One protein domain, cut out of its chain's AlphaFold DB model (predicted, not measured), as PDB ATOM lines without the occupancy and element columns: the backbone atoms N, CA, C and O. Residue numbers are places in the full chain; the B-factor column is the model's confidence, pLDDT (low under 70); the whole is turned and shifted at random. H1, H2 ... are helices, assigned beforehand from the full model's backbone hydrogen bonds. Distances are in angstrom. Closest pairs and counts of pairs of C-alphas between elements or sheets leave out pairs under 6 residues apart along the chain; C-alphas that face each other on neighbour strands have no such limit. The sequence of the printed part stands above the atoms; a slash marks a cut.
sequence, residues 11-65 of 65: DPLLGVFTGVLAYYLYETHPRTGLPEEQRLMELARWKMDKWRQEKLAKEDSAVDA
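Overview. This is residues 11 to 65 of the 65 residues of an uncharacterized protein of Armillaria solidipes (UniProt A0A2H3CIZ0). What shape do these atoms make? Two helices, H1 and the longer H2, make an open L, with the long link of residues 29 to 39 looping out at the corner. The arms hardly meet: the end part of H1 comes near the beginning of H2, and most of each helix stands free. What are the class and size? The printed part has 55 residues with two named helices, H1 then H2, and no named strand, and is all helix. It is extended and flat, with a radius of gyration of the C-alphas of 17.0 A and spans of 51 by 33 by 11 A.

Along the chain. Where is the first helix? H1 holds residues 11 to 28, from C-alpha 11 at (-16.460, 14.165, 46.274), and is 25.4 A from first to last C-alpha. Where is the second? H2 holds residues 40 to 63 and is 35.0 A long, ending with C-alpha 63 at (-2.354, 25.553, 4.519).

Arrangement. How does H1 stand to H2? They are close but not clearly touching, with 1 pair of C-alphas within 8 A, those of Tyr 24 and Met 41, 7.7 A apart. Their lines are about perpendicular, at 77 degrees. What do the backbones show? In H1 and H2 every O i to N i+4 pair is within hydrogen-bond range.

Size, cuts and confidence. How far does it reach? The two C-alphas farthest apart, those of Arg 31 and Ala 65, are 53.1 A apart. Is anything cut, or long? The printed part has no cut, and the 11 residues between H1 and H2 are a long link. Where is confidence low? The mean pLDDT of the printed part is 74.3, and residues 27 to 42 and 60 to 65 are under 70.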
ATOM      1  N   ASP A  11     -16.943  13.550  45.028       76.88
ATOM      2  CA  ASP A  11     -16.460  14.165  46.274       76.88
ATOM      3  C   ASP A  11     -14.975  14.589  46.194       76.88
ATOM      4  O   ASP A  11     -14.665  15.726  46.554       76.88
ATOM      5  N   PRO A  12     -14.041  13.774  45.649       83.56
ATOM      6  CA  PRO A  12     -12.662  14.209  45.418       83.56
ATOM      7  C   PRO A  12     -12.548  15.298  44.347       83.56
ATOM      8  O   PRO A  12     -11.757  16.224  44.506       83.56
ATOM      9  N   LEU A  13     -13.335  15.209  43.267       86.62
ATOM     10  CA  LEU A  13     -13.338  16.213  42.200       86.62
ATOM     11  C   LEU A  13     -13.783  17.574  42.738       86.62
ATOM     12  O   LEU A  13     -13.128  18.582  42.485       86.62
ATOM     13  N   LEU A  14     -14.863  17.592  43.518       85.44
ATOM     14  CA  LEU A  14     -15.372  18.782  44.185       85.44
ATOM     15  C   LEU A  14     -14.379  19.295  45.224       85.44
ATOM     16  O   LEU A  14     -14.171  20.502  45.295       85.44
ATOM     17  N   GLY A  15     -13.715  18.420  45.980       83.56
ATOM     18  CA  GLY A  15     -12.673  18.810  46.931       83.56
ATOM     19  C   GLY A  15     -11.481  19.496  46.259       83.56
ATOM     20  O   GLY A  15     -11.086  20.589  46.666       83.56
ATOM     21  N   VAL A  16     -10.950  18.906  45.184       87.56
ATOM     22  CA  VAL A  16      -9.845  19.491  44.405       87.56
ATOM     23  C   VAL A  16     -10.284  20.797  43.747       87.56
ATOM     24  O   VAL A  16      -9.582  21.800  43.863       87.56
ATOM     25  N   PHE A  17     -11.458  20.823  43.113       87.44
ATOM     26  CA  PHE A  17     -12.003  22.031  42.497       87.44
ATOM     27  C   PHE A  17     -12.178  23.156  43.520       87.44
ATOM     28  O   PHE A  17     -11.776  24.288  43.270       87.44
ATOM     29  N   THR A  18     -12.718  22.837  44.695       85.75
ATOM     30  CA  THR A  18     -12.930  23.807  45.773       85.75
ATOM     31  C   THR A  18     -11.602  24.327  46.315       85.75
ATOM     32  O   THR A  18     -11.480  25.523  46.554       85.75
ATOM     33  N   GLY A  19     -10.583  23.473  46.452       84.81
ATOM     34  CA  GLY A  19      -9.238  23.896  46.846       84.81
ATOM     35  C   GLY A  19      -8.601  24.851  45.832       84.81
ATOM     36  O   GLY A  19      -8.080  25.898  46.215       84.81
ATOM     37  N   VAL A  20      -8.709  24.539  44.537       83.88
ATOM     38  CA  VAL A  20      -8.234  25.415  43.453       83.88
ATOM     39  C   VAL A  20      -9.001  26.740  43.440       83.88
ATOM     40  O   VAL A  20      -8.389  27.800  43.316       83.88
ATOM     41  N   LEU A  21     -10.324  26.708  43.611       81.50
ATOM     42  CA  LEU A  21     -11.166  27.903  43.642       81.50
ATOM     43  C   LEU A  21     -10.854  28.795  44.850       81.50
ATOM     44  O   LEU A  21     -10.764  30.012  44.706       81.50
ATOM     45  N   ALA A  22     -10.665  28.205  46.029       82.75
ATOM     46  CA  ALA A  22     -10.286  28.933  47.234       82.75
ATOM     47  C   ALA A  22      -8.917  29.607  47.067       82.75
ATOM     48  O   ALA A  22      -8.764  30.773  47.432       82.75
ATOM     49  N   TYR A  23      -7.953  28.911  46.457       77.81
ATOM     50  CA  TYR A  23      -6.653  29.488  46.115       77.81
ATOM     51  C   TYR A  23      -6.785  30.639  45.107       77.81
ATOM     52  O   TYR A  23      -6.220  31.709  45.314       77.81
ATOM     53  N   TYR A  24      -7.594  30.466  44.056       74.81
ATOM     54  CA  TYR A  24      -7.870  31.525  43.083       74.81
ATOM     55  C   TYR A  24      -8.471  32.768  43.747       74.81
ATOM     56  O   TYR A  24      -8.052  33.888  43.460       74.81
ATOM     57  N   LEU A  25      -9.432  32.579  44.655       72.06
ATOM     58  CA  LEU A  25     -10.064  33.681  45.370       72.06
ATOM     59  C   LEU A  25      -9.076  34.374  46.317       72.06
ATOM     60  O   LEU A  25      -9.074  35.595  46.404       72.06
ATOM     61  N   TYR A  26      -8.214  33.618  46.999       71.06
ATOM     62  CA  TYR A  26      -7.142  34.168  47.834       71.06
ATOM     63  C   TYR A  26      -6.181  35.050  47.022       71.06
ATOM     64  O   TYR A  26      -5.796  36.134  47.462       71.06
ATOM     65  N   GLU A  27      -5.850  34.626  45.805       66.50
ATOM     66  CA  GLU A  27      -4.939  35.338  44.908       66.50
ATOM     67  C   GLU A  27      -5.585  36.566  44.229       66.50
ATOM     68  O   GLU A  27      -4.876  37.459  43.777       66.50
ATOM     69  N   THR A  28      -6.920  36.649  44.158       63.88
ATOM     70  CA  THR A  28      -7.656  37.826  43.642       63.88
ATOM     71  C   THR A  28      -8.040  38.837  44.722       63.88
ATOM     72  O   THR A  28      -8.594  39.890  44.398       63.88
ATOM     73  N   HIS A  29      -7.766  38.559  46.002       61.81
ATOM     74  CA  HIS A  29      -8.106  39.490  47.073       61.81
ATOM     75  C   HIS A  29      -7.213  40.747  47.020       61.81
ATOM     76  O   HIS A  29      -5.992  40.655  47.137       61.81
ATOM     77  N   PRO A  30      -7.800  41.958  46.950       57.66
ATOM     78  CA  PRO A  30      -7.058  43.214  46.779       57.66
ATOM     79  C   PRO A  30      -6.207  43.612  47.998       57.66
ATOM     80  O   PRO A  30      -5.435  44.564  47.932       57.66
ATOM     81  N   ARG A  31      -6.345  42.902  49.126       63.88
ATOM     82  CA  ARG A  31      -5.548  43.109  50.348       63.88
ATOM     83  C   ARG A  31      -4.251  42.297  50.381       63.88
ATOM     84  O   ARG A  31      -3.357  42.645  51.144       63.88
ATOM     85  N   THR A  32      -4.155  41.239  49.584       59.72
ATOM     86  CA  THR A  32      -3.029  40.296  49.520       59.72
ATOM     87  C   THR A  32      -2.282  40.454  48.200       59.72
ATOM     88  O   THR A  32      -1.957  39.457  47.572       59.72
ATOM     89  N   GLY A  33      -2.048  41.702  47.772       56.34
ATOM     90  CA  GLY A  33      -1.433  42.064  46.490       56.34
ATOM     91  C   GLY A  33      -0.057  41.437  46.266       56.34
ATOM     92  O   GLY A  33       0.967  42.093  46.439       56.34
ATOM     93  N   LEU A  34      -0.038  40.164  45.872       58.59
ATOM     94  CA  LEU A  34       1.104  39.544  45.233       58.59
ATOM     95  C   LEU A  34       1.220  40.163  43.830       58.59
ATOM     96  O   LEU A  34       0.194  40.308  43.156       58.59
ATOM     97  N   PRO A  35       2.433  40.543  43.394       59.53
ATOM     98  CA  PRO A  35       2.676  41.010  42.032       59.53
ATOM     99  C   PRO A  35       2.077  40.030  41.020       59.53
ATOM    100  O   PRO A  35       2.195  38.819  41.213       59.53
ATOM    101  N   GLU A  36       1.439  40.540  39.962       58.59
ATOM    102  CA  GLU A  36       0.737  39.710  38.968       58.59
ATOM    103  C   GLU A  36       1.642  38.598  38.408       58.59
ATOM    104  O   GLU A  36       1.227  37.441  38.367       58.59
ATOM    105  N   GLU A  37       2.928  38.907  38.218       59.47
ATOM    106  CA  GLU A  37       3.988  37.992  37.767       59.47
ATOM    107  C   GLU A  37       4.167  36.721  38.622       59.47
ATOM    108  O   GLU A  37       4.712  35.724  38.148       59.47
ATOM    109  N   GLN A  38       3.738  36.729  39.889       60.66
ATOM    110  CA  GLN A  38       3.843  35.574  40.789       60.66
ATOM    111  C   GLN A  38       2.569  34.724  40.832       60.66
ATOM    112  O   GLN A  38       2.525  33.714  41.539       60.66
ATOM    113  N   ARG A  39       1.529  35.102  40.083       67.06
ATOM    114  CA  ARG A  39       0.243  34.411  40.113       67.06
ATOM    115  C   ARG A  39       0.296  33.144  39.274       67.06
ATOM    116  O   ARG A  39       0.608  33.170  38.081       67.06
ATOM    117  N   LEU A  40      -0.136  32.026  39.855       67.69
ATOM    118  CA  LEU A  40      -0.256  30.760  39.115       67.69
ATOM    119  C   LEU A  40      -1.223  30.878  37.931       67.69
ATOM    120  O   LEU A  40      -1.087  30.178  36.926       67.69
ATOM    121  N   MET A  41      -2.189  31.788  38.036       68.81
ATOM    122  CA  MET A  41      -3.154  32.045  36.978       68.81
ATOM    123  C   MET A  41      -2.542  32.707  35.742       68.81
ATOM    124  O   MET A  41      -2.984  32.437  34.626       68.81
ATOM    125  N   GLU A  42      -1.503  33.522  35.915       69.94
ATOM    126  CA  GLU A  42      -0.774  34.120  34.797       69.94
ATOM    127  C   GLU A  42       0.046  33.062  34.052       69.94
ATOM    128  O   GLU A  42       0.001  32.991  32.825       69.94
ATOM    129  N   LEU A  43       0.669  32.133  34.786       72.00
ATOM    130  CA  LEU A  43       1.348  30.976  34.198       72.00
ATOM    131  C   LEU A  43       0.377  30.070  33.422       72.00
ATOM    132  O   LEU A  43       0.696  29.590  32.330       72.00
ATOM    133  N   ALA A  44      -0.822  29.839  33.965       76.12
ATOM    134  CA  ALA A  44      -1.864  29.068  33.291       76.12
ATOM    135  C   ALA A  44      -2.333  29.757  32.000       76.12
ATOM    136  O   ALA A  44      -2.468  29.097  30.966       76.12
ATOM    137  N   ARG A  45      -2.515  31.083  32.040       78.50
ATOM    138  CA  ARG A  45      -2.858  31.900  30.871       78.50
ATOM    139  C   ARG A  45      -1.766  31.843  29.805       78.50
ATOM    140  O   ARG A  45      -2.072  31.516  28.662       78.50
ATOM    141  N   TRP A  46      -0.501  32.037  30.184       79.75
ATOM    142  CA  TRP A  46       0.644  31.904  29.277       79.75
ATOM    143  C   TRP A  46       0.691  30.526  28.611       79.75
ATOM    144  O   TRP A  46       0.883  30.418  27.401       79.75
ATOM    145  N   LYS A  47       0.469  29.456  29.380       83.75
ATOM    146  CA  LYS A  47       0.474  28.091  28.845       83.75
ATOM    147  C   LYS A  47      -0.654  27.871  27.833       83.75
ATOM    148  O   LYS A  47      -0.426  27.238  26.804       83.75
ATOM    149  N   MET A  48      -1.850  28.392  28.109       82.88
ATOM    150  CA  MET A  48      -2.974  28.346  27.170       82.88
ATOM    151  C   MET A  48      -2.688  29.132  25.889       82.88
ATOM    152  O   MET A  48      -2.954  28.624  24.799       82.88
ATOM    153  N   ASP A  49      -2.133  30.338  26.008       85.38
ATOM    154  CA  ASP A  49      -1.788  31.176  24.858       85.38
ATOM    155  C   ASP A  49      -0.708  30.512  23.999       85.38
ATOM    156  O   ASP A  49      -0.840  30.456  22.777       85.38
ATOM    157  N   LYS A  50       0.297  29.892  24.628       86.19
ATOM    158  CA  LYS A  50       1.321  29.108  23.932       86.19
ATOM    159  C   LYS A  50       0.716  27.942  23.147       86.19
ATOM    160  O   LYS A  50       1.004  27.785  21.967       86.19
ATOM    161  N   TRP A  51      -0.164  27.154  23.765       85.06
ATOM    162  CA  TRP A  51      -0.849  26.049  23.081       85.06
ATOM    163  C   TRP A  51      -1.742  26.518  21.932       85.06
ATOM    164  O   TRP A  51      -1.832  25.843  20.908       85.06
ATOM    165  N   ARG A  52      -2.399  27.672  22.078       87.31
ATOM    166  CA  ARG A  52      -3.181  28.278  20.996       87.31
ATOM    167  C   ARG A  52      -2.282  28.667  19.824       87.31
ATOM    168  O   ARG A  52      -2.628  28.362  18.690       87.31
ATOM    169  N   GLN A  53      -1.135  29.290  20.091       87.31
ATOM    170  CA  GLN A  53      -0.173  29.649  19.048       87.31
ATOM    171  C   GLN A  53       0.418  28.420  18.355       87.31
ATOM    172  O   GLN A  53       0.532  28.417  17.137       87.31
ATOM    173  N   GLU A  54       0.727  27.353  19.094       85.56
ATOM    174  CA  GLU A  54       1.202  26.092  18.508       85.56
ATOM    175  C   GLU A  54       0.159  25.458  17.576       85.56
ATOM    176  O   GLU A  54       0.521  24.902  16.541       85.56
ATOM    177  N   LYS A  55      -1.137  25.557  17.906       84.44
ATOM    178  CA  LYS A  55      -2.212  25.103  17.011       84.44
ATOM    179  C   LYS A  55      -2.313  25.952  15.749       84.44
ATOM    180  O   LYS A  55      -2.332  25.378  14.669       84.44
ATOM    181  N   LEU A  56      -2.319  27.276  15.897       84.38
ATOM    182  CA  LEU A  56      -2.397  28.205  14.767       84.38
ATOM    183  C   LEU A  56      -1.189  28.053  13.833       84.38
ATOM    184  O   LEU A  56      -1.361  27.930  12.631       84.38
ATOM    185  N   ALA A  57       0.025  27.942  14.382       82.00
ATOM    186  CA  ALA A  57       1.237  27.721  13.594       82.00
ATOM    187  C   ALA A  57       1.203  26.390  12.827       82.00
ATOM    188  O   ALA A  57       1.715  26.293  11.713       82.00
ATOM    189  N   LYS A  58       0.591  25.356  13.416       78.25
ATOM    190  CA  LYS A  58       0.415  24.062  12.756       78.25
ATOM    191  C   LYS A  58      -0.641  24.123  11.652       78.25
ATOM    192  O   LYS A  58      -0.460  23.466  10.632       78.25
ATOM    193  N   GLU A  59      -1.702  24.902  11.846       74.69
ATOM    194  CA  GLU A  59      -2.733  25.160  10.836       74.69
ATOM    195  C   GLU A  59      -2.167  25.971   9.661       74.69
ATOM    196  O   GLU A  59      -2.300  25.518   8.531       74.69
ATOM    197  N   ASP A  60      -1.428  27.058   9.906       69.69
ATOM    198  CA  ASP A  60      -0.779  27.854   8.848       69.69
ATOM    199  C   ASP A  60       0.220  27.010   8.035       69.69
ATOM    200  O   ASP A  60       0.166  26.979   6.808       69.69
ATOM    201  N   SER A  61       1.062  26.209   8.702       69.12
ATOM    202  CA  SER A  61       2.017  25.325   8.008       69.12
ATOM    203  C   SER A  61       1.367  24.192   7.200       69.12
ATOM    204  O   SER A  61       2.025  23.595   6.353       69.12
ATOM    205  N   ALA A  62       0.101  23.865   7.481       67.69
ATOM    206  CA  ALA A  62      -0.668  22.868   6.740       67.69
ATOM    207  C   ALA A  62      -1.488  23.485   5.595       67.69
ATOM    208  O   ALA A  62      -1.951  22.748   4.730       67.69
ATOM    209  N   VAL A  63      -1.690  24.806   5.599       66.75
ATOM    210  CA  VAL A  63      -2.354  25.553   4.519       66.75
ATOM    211  C   VAL A  63      -1.352  25.952   3.427       66.75
ATOM    212  O   VAL A  63      -1.735  26.039   2.263       66.75
ATOM    213  N   ASP A  64      -0.076  26.126   3.784       58.47
ATOM    214  CA  ASP A  64       1.019  26.468   2.860       58.47
ATOM    215  C   ASP A  64       1.712  25.251   2.190       58.47
ATOM    216  O   ASP A  64       2.686  25.435   1.454       58.47
ATOM    217  N   ALA A  65       1.243  24.017   2.430       54.72
ATOM    218  CA  ALA A  65       1.797  22.762   1.889       54.72
ATOM    219  C   ALA A  65       0.847  22.083   0.889       54.72
ATOM    220  O   ALA A  65       1.353  21.559  -0.132       54.72
TER     221      ALA A  65